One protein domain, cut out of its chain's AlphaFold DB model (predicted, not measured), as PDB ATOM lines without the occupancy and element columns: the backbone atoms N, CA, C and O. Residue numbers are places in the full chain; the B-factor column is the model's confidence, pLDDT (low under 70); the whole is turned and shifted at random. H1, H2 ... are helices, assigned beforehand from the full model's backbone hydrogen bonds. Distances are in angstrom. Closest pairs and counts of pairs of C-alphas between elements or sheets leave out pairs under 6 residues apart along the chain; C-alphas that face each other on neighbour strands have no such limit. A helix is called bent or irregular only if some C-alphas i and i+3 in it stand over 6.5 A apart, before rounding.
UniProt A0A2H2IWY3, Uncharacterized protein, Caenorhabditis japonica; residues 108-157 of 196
ATOM      1  N   PRO A 108     130.513  98.074 146.658       97.31
ATOM      2  CA  PRO A 108     130.352  96.694 147.112       97.31
ATOM      3  C   PRO A 108     128.995  96.399 147.764       97.31
ATOM      4  O   PRO A 108     128.499  95.285 147.619       97.31
ATOM      5  N   ASP A 109     128.356  97.365 148.434       97.94
ATOM      6  CA  ASP A 109     126.990  97.208 148.966       97.94
ATOM      7  C   ASP A 109     125.973  96.971 147.839       97.94
ATOM      8  O   ASP A 109     125.177  96.035 147.910       97.94
ATOM      9  N   GLN A 110     126.056  97.751 146.758       97.00
ATOM     10  CA  GLN A 110     125.202  97.585 145.581       97.00
ATOM     11  C   GLN A 110     125.425  96.228 144.898       97.00
ATOM     12  O   GLN A 110     124.458  95.537 144.585       97.00
ATOM     13  N   ARG A 111     126.682  95.791 144.733       97.12
ATOM     14  CA  ARG A 111     126.980  94.475 144.142       97.12
ATOM     15  C   ARG A 111     126.476  93.315 145.004       97.12
ATOM     16  O   ARG A 111     126.010  92.306 144.479       97.12
ATOM     17  N   LEU A 112     126.579  93.428 146.327       97.88
ATOM     18  CA  LEU A 112     126.044  92.426 147.251       97.88
ATOM     19  C   LEU A 112     124.514  92.350 147.164       97.88
ATOM     20  O   LEU A 112     123.971  91.246 147.134       97.88
ATOM     21  N   MET A 113     123.843  93.498 147.047       96.94
ATOM     22  CA  MET A 113     122.393  93.579 146.860       96.94
ATOM     23  C   MET A 113     121.946  92.894 145.562       96.94
ATOM     24  O   MET A 113     121.025  92.083 145.586       96.94
ATOM     25  N   GLU A 114     122.635  93.155 144.448       95.25
ATOM     26  CA  GLU A 114     122.357  92.515 143.152       95.25
ATOM     27  C   GLU A 114     122.535  90.992 143.190       95.25
ATOM     28  O   GLU A 114     121.788  90.263 142.547       95.25
ATOM     29  N   ASN A 115     123.472  90.499 144.006       95.75
ATOM     30  CA  ASN A 115     123.689  89.069 144.242       95.75
ATOM     31  C   ASN A 115     122.730  88.459 145.287       95.75
ATOM     32  O   ASN A 115     122.916  87.309 145.688       95.75
ATOM     33  N   GLY A 116     121.748  89.219 145.782       95.81
ATOM     34  CA  GLY A 116     120.776  88.768 146.783       95.81
ATOM     35  C   GLY A 116     121.333  88.618 148.205       95.81
ATOM     36  O   GLY A 116     120.664  88.052 149.069       95.81
ATOM     37  N   LYS A 117     122.541  89.125 148.482       97.94
ATOM     38  CA  LYS A 117     123.195  89.072 149.800       97.94
ATOM     39  C   LYS A 117     122.823  90.295 150.645       97.94
ATOM     40  O   LYS A 117     123.653  91.163 150.908       97.94
ATOM     41  N   TRP A 118     121.558  90.369 151.051       97.00
ATOM     42  CA  TRP A 118     120.966  91.551 151.693       97.00
ATOM     43  C   TRP A 118     121.648  91.974 153.003       97.00
ATOM     44  O   TRP A 118     121.929  93.159 153.186       97.00
ATOM     45  N   ASP A 119     121.967  91.030 153.893       98.00
ATOM     46  CA  ASP A 119     122.589  91.347 155.188       98.00
ATOM     47  C   ASP A 119     124.010  91.903 155.023       98.00
ATOM     48  O   ASP A 119     124.384  92.902 155.647       98.00
ATOM     49  N   ASP A 120     124.791  91.298 154.128       98.19
ATOM     50  CA  ASP A 120     126.135  91.766 153.797       98.19
ATOM     51  C   ASP A 120     126.095  93.139 153.117       98.19
ATOM     52  O   ASP A 120     126.911  94.007 153.438       98.19
ATOM     53  N   ALA A 121     125.130  93.356 152.215       98.12
ATOM     54  CA  ALA A 121     124.914  94.640 151.556       98.12
ATOM     55  C   ALA A 121     124.623  95.744 152.580       98.12
ATOM     56  O   ALA A 121     125.265  96.793 152.554       98.12
ATOM     57  N   ASN A 122     123.722  95.489 153.532       97.94
ATOM     58  CA  ASN A 122     123.390  96.439 154.594       97.94
ATOM     59  C   ASN A 122     124.599  96.766 155.480       97.94
ATOM     60  O   ASN A 122     124.846  97.937 155.776       97.94
ATOM     61  N   ARG A 123     125.396  95.758 155.861       98.06
ATOM     62  CA  ARG A 123     126.624  95.968 156.642       98.06
ATOM     63  C   ARG A 123     127.629  96.837 155.885       98.06
ATOM     64  O   ARG A 123     128.151  97.800 156.443       98.06
ATOM     65  N   LYS A 124     127.870  96.530 154.607       97.81
ATOM     66  CA  LYS A 124     128.820  97.274 153.775       97.81
ATOM     67  C   LYS A 124     128.333  98.695 153.464       97.81
ATOM     68  O   LYS A 124     129.143  99.619 153.435       97.81
ATOM     69  N   LYS A 125     127.020  98.897 153.313       97.88
ATOM     70  CA  LYS A 125     126.405 100.223 153.157       97.88
ATOM     71  C   LYS A 125     126.723 101.121 154.353       97.88
ATOM     72  O   LYS A 125     127.181 102.244 154.161       97.88
ATOM     73  N   LEU A 126     126.528 100.616 155.575       97.88
ATOM     74  CA  LEU A 126     126.824 101.365 156.803       97.88
ATOM     75  C   LEU A 126     128.308 101.747 156.901       97.88
ATOM     76  O   LEU A 126     128.624 102.876 157.266       97.88
ATOM     77  N   GLU A 127     129.209 100.833 156.542       97.25
ATOM     78  CA  GLU A 127     130.655 101.078 156.525       97.25
ATOM     79  C   GLU A 127     131.033 102.225 155.570       97.25
ATOM     80  O   GLU A 127     131.746 103.152 155.962       97.25
ATOM     81  N   ILE A 128     130.509 102.205 154.338       97.00
ATOM     82  CA  ILE A 128     130.764 103.248 153.332       97.00
ATOM     83  C   ILE A 128     130.178 104.593 153.777       97.00
ATOM     84  O   ILE A 128     130.853 105.621 153.695       97.00
ATOM     85  N   GLU A 129     128.933 104.610 154.256       97.31
ATOM     86  CA  GLU A 129     128.264 105.840 154.695       97.31
ATOM     87  C   GLU A 129     128.967 106.476 155.901       97.31
ATOM     88  O   GLU A 129     129.139 107.698 155.938       97.31
ATOM     89  N   GLU A 130     129.432 105.674 156.866       97.31
ATOM     90  CA  GLU A 130     130.179 106.193 158.013       97.31
ATOM     91  C   GLU A 130     131.564 106.702 157.596       97.31
ATOM     92  O   GLU A 130     131.962 107.794 158.008       97.31
ATOM     93  N   LYS A 131     132.265 106.004 156.691       95.94
ATOM     94  CA  LYS A 131     133.526 106.491 156.104       95.94
ATOM     95  C   LYS A 131     133.346 107.858 155.437       95.94
ATOM     96  O   LYS A 131     134.131 108.777 155.682       95.94
ATOM     97  N   GLN A 132     132.285 108.032 154.647       95.50
ATOM     98  CA  GLN A 132     131.956 109.319 154.024       95.50
ATOM     99  C   GLN A 132     131.616 110.393 155.068       95.50
ATOM    100  O   GLN A 132     132.062 111.538 154.950       95.50
ATOM    101  N   ARG A 133     130.870 110.030 156.118       97.25
ATOM    102  CA  ARG A 133     130.500 110.940 157.209       97.25
ATOM    103  C   ARG A 133     131.717 111.436 157.987       97.25
ATOM    104  O   ARG A 133     131.786 112.630 158.281       97.25
ATOM    105  N   VAL A 134     132.675 110.561 158.291       96.69
ATOM    106  CA  VAL A 134     133.931 110.919 158.969       96.69
ATOM    107  C   VAL A 134     134.744 111.898 158.123       96.69
ATOM    108  O   VAL A 134     135.170 112.936 158.632       96.69
ATOM    109  N   VAL A 135     134.900 111.630 156.822       94.50
ATOM    110  CA  VAL A 135     135.613 112.535 155.900       94.50
ATOM    111  C   VAL A 135     134.934 113.904 155.827       94.50
ATOM    112  O   VAL A 135     135.619 114.927 155.855       94.50
ATOM    113  N   ARG A 136     133.596 113.947 155.779       94.81
ATOM    114  CA  ARG A 136     132.846 115.209 155.781       94.81
ATOM    115  C   ARG A 136     133.074 116.006 157.067       94.81
ATOM    116  O   ARG A 136     133.460 117.166 156.978       94.81
ATOM    117  N   LYS A 137     132.904 115.380 158.239       96.06
ATOM    118  CA  LYS A 137     133.115 116.032 159.547       96.06
ATOM    119  C   LYS A 137     134.529 116.590 159.681       96.06
ATOM    120  O   LYS A 137     134.709 117.697 160.177       96.06
ATOM    121  N   ARG A 138     135.533 115.840 159.215       94.69
ATOM    122  CA  ARG A 138     136.929 116.288 159.212       94.69
ATOM    123  C   ARG A 138     137.109 117.561 158.378       94.69
ATOM    124  O   ARG A 138     137.674 118.522 158.880       94.69
ATOM    125  N   ARG A 139     136.585 117.587 157.149       93.81
ATOM    126  CA  ARG A 139     136.652 118.765 156.264       93.81
ATOM    127  C   ARG A 139     135.920 119.976 156.844       93.81
ATOM    128  O   ARG A 139     136.403 121.095 156.734       93.81
ATOM    129  N   GLU A 140     134.762 119.763 157.463       93.94
ATOM    130  CA  GLU A 140     134.004 120.825 158.139       93.94
ATOM    131  C   GLU A 140     134.806 121.426 159.305       93.94
ATOM    132  O   GLU A 140     134.913 122.646 159.404       93.94
ATOM    133  N   ALA A 141     135.439 120.585 160.129       94.06
ATOM    134  CA  ALA A 141     136.293 121.032 161.228       94.06
ATOM    135  C   ALA A 141     137.554 121.766 160.733       94.06
ATOM    136  O   ALA A 141     137.904 122.813 161.272       94.06
ATOM    137  N   GLU A 142     138.221 121.257 159.691       93.62
ATOM    138  CA  GLU A 142     139.380 121.915 159.069       93.62
ATOM    139  C   GLU A 142     139.001 123.298 158.513       93.62
ATOM    140  O   GLU A 142     139.716 124.276 158.749       93.62
ATOM    141  N   LYS A 143     137.834 123.411 157.865       93.25
ATOM    142  CA  LYS A 143     137.290 124.687 157.380       93.25
ATOM    143  C   LYS A 143     137.010 125.666 158.519       93.25
ATOM    144  O   LYS A 143     137.347 126.843 158.406       93.25
ATOM    145  N   GLU A 144     136.413 125.202 159.616       93.50
ATOM    146  CA  GLU A 144     136.126 126.044 160.782       93.50
ATOM    147  C   GLU A 144     137.416 126.560 161.444       93.50
ATOM    148  O   GLU A 144     137.504 127.734 161.809       93.50
ATOM    149  N   VAL A 145     138.436 125.706 161.567       93.56
ATOM    150  CA  VAL A 145     139.745 126.083 162.120       93.56
ATOM    151  C   VAL A 145     140.440 127.117 161.234       93.56
ATOM    152  O   VAL A 145     140.903 128.131 161.757       93.56
ATOM    153  N   ALA A 146     140.478 126.903 159.917       92.69
ATOM    154  CA  ALA A 146     141.058 127.860 158.973       92.69
ATOM    155  C   ALA A 146     140.333 129.215 159.033       92.69
ATOM    156  O   ALA A 146     140.972 130.259 159.159       92.69
ATOM    157  N   MET A 147     138.994 129.202 159.075       92.25
ATOM    158  CA  MET A 147     138.181 130.414 159.203       92.25
ATOM    159  C   MET A 147     138.478 131.182 160.500       92.25
ATOM    160  O   MET A 147     138.613 132.403 160.469       92.25
ATOM    161  N   LYS A 148     138.643 130.485 161.634       94.50
ATOM    162  CA  LYS A 148     139.023 131.100 162.922       94.50
ATOM    163  C   LYS A 148     140.425 131.715 162.908       94.50
ATOM    164  O   LYS A 148     140.669 132.666 163.644       94.50
ATOM    165  N   ARG A 149     141.338 131.177 162.096       94.12
ATOM    166  CA  ARG A 149     142.713 131.677 161.938       94.12
ATOM    167  C   ARG A 149     142.853 132.756 160.862       94.12
ATOM    168  O   ARG A 149     143.929 133.330 160.735       94.12
ATOM    169  N   GLY A 150     141.793 133.037 160.103       91.38
ATOM    170  CA  GLY A 150     141.865 133.911 158.930       91.38
ATOM    171  C   GLY A 150     142.686 133.313 157.781       91.38
ATOM    172  O   GLY A 150     143.184 134.052 156.937       91.38
ATOM    173  N   GLU A 151     142.854 131.989 157.757       92.12
ATOM    174  CA  GLU A 151     143.580 131.259 156.717       92.12
ATOM    175  C   GLU A 151     142.636 130.881 155.565       92.12
ATOM    176  O   GLU A 151     141.451 130.598 155.765       92.12
ATOM    177  N   ASN A 152     143.168 130.830 154.341       87.00
ATOM    178  CA  ASN A 152     142.421 130.317 153.194       87.00
ATOM    179  C   ASN A 152     142.249 128.796 153.318       87.00
ATOM    180  O   ASN A 152     143.227 128.066 153.455       87.00
ATOM    181  N   TYR A 153     141.008 128.318 153.215       89.00
ATOM    182  CA  TYR A 153     140.685 126.894 153.167       89.00
ATOM    183  C   TYR A 153     140.390 126.464 151.729       89.00
ATOM    184  O   TYR A 153     139.494 127.012 151.084       89.00
ATOM    185  N   GLU A 154     141.116 125.463 151.235       87.12
ATOM    186  CA  GLU A 154     140.845 124.875 149.927       87.12
ATOM    187  C   GLU A 154     139.625 123.946 150.009       87.12
ATOM    188  O   GLU A 154     139.649 122.888 150.642       87.12
ATOM    189  N   GLU A 155     138.517 124.350 149.384       88.31
ATOM    190  CA  GLU A 155     137.311 123.525 149.350       88.31
ATOM    191  C   GLU A 155     137.497 122.283 148.478       88.31
ATOM    192  O   GLU A 155     138.134 122.327 147.427       88.31
ATOM    193  N   TYR A 156     136.858 121.178 148.877       89.56
ATOM    194  CA  TYR A 156     136.880 119.941 148.103       89.56
ATOM    195  C   TYR A 156     136.396 120.168 146.666       89.56
ATOM    196  O   TYR A 156     135.240 120.533 146.441       89.56
ATOM    197  N   GLN A 157     137.266 119.867 145.703       91.00
ATOM    198  CA  GLN A 157     136.956 119.920 144.280       91.00
ATOM    199  C   GLN A 157     136.758 118.509 143.710       91.00
ATOM    200  O   GLN A 157     137.604 117.636 143.927       91.00
TER     201      GLN A 157
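What this domain is: This is residues 108 to 157 of the 196 residues of an uncharacterized protein of Caenorhabditis japonica (UniProt A0A2H2IWY3). One long straight helix, H2, makes the length of a thin rod; the short helix H1 folds back beside its first part as the short arm of a lopsided helical hairpin. At the other end of H2 the tail, residues 150 to 157, turns back on the same side of H2 as H1, and residues 129 to 135 of H2 stand free between the two ends. The printed part has 50 residues with two named helices, H1 then H2, and no named strand; the class is all helix. The whole is extended, with a radius of gyration of the C-alphas of 16.7 A and spans of 51 by 17 by 6 A.

How they stand to each other: Start at H2, residues 118 to 149, the longest helix. Look beside its residues 118 to 125, which alone touch H1, residues 108 to 114. The closest C-alphas of the two helices are those of Asp 109 and Ala 121, 4.2 A apart. The two run opposite ways at a shallow tilt of 33 degrees, only just short of steep, and form a helical hairpin. In H1 and H2 every O i to N i+4 pair is within hydrogen-bond range.

Where its parts are: Find C-alpha 118 at (120.966, 91.551, 151.693); from there H2 runs 46.8 A to C-alpha 149 at (142.713, 131.677, 161.938). Then go to C-alpha 108 at (130.352, 96.694, 147.112), where H1 begins; it measures 9.9 A to C-alpha 114. Neither helix is bent.

The domain as a whole: The two C-alphas farthest apart are those of Gly 116 and Gly 150, at 51.3 A. The link from H1 to H2, three residues, is tight. The printed part has no cut, and no printed residue of this model is under 70 in pLDDT; the mean of the printed part is 95.0.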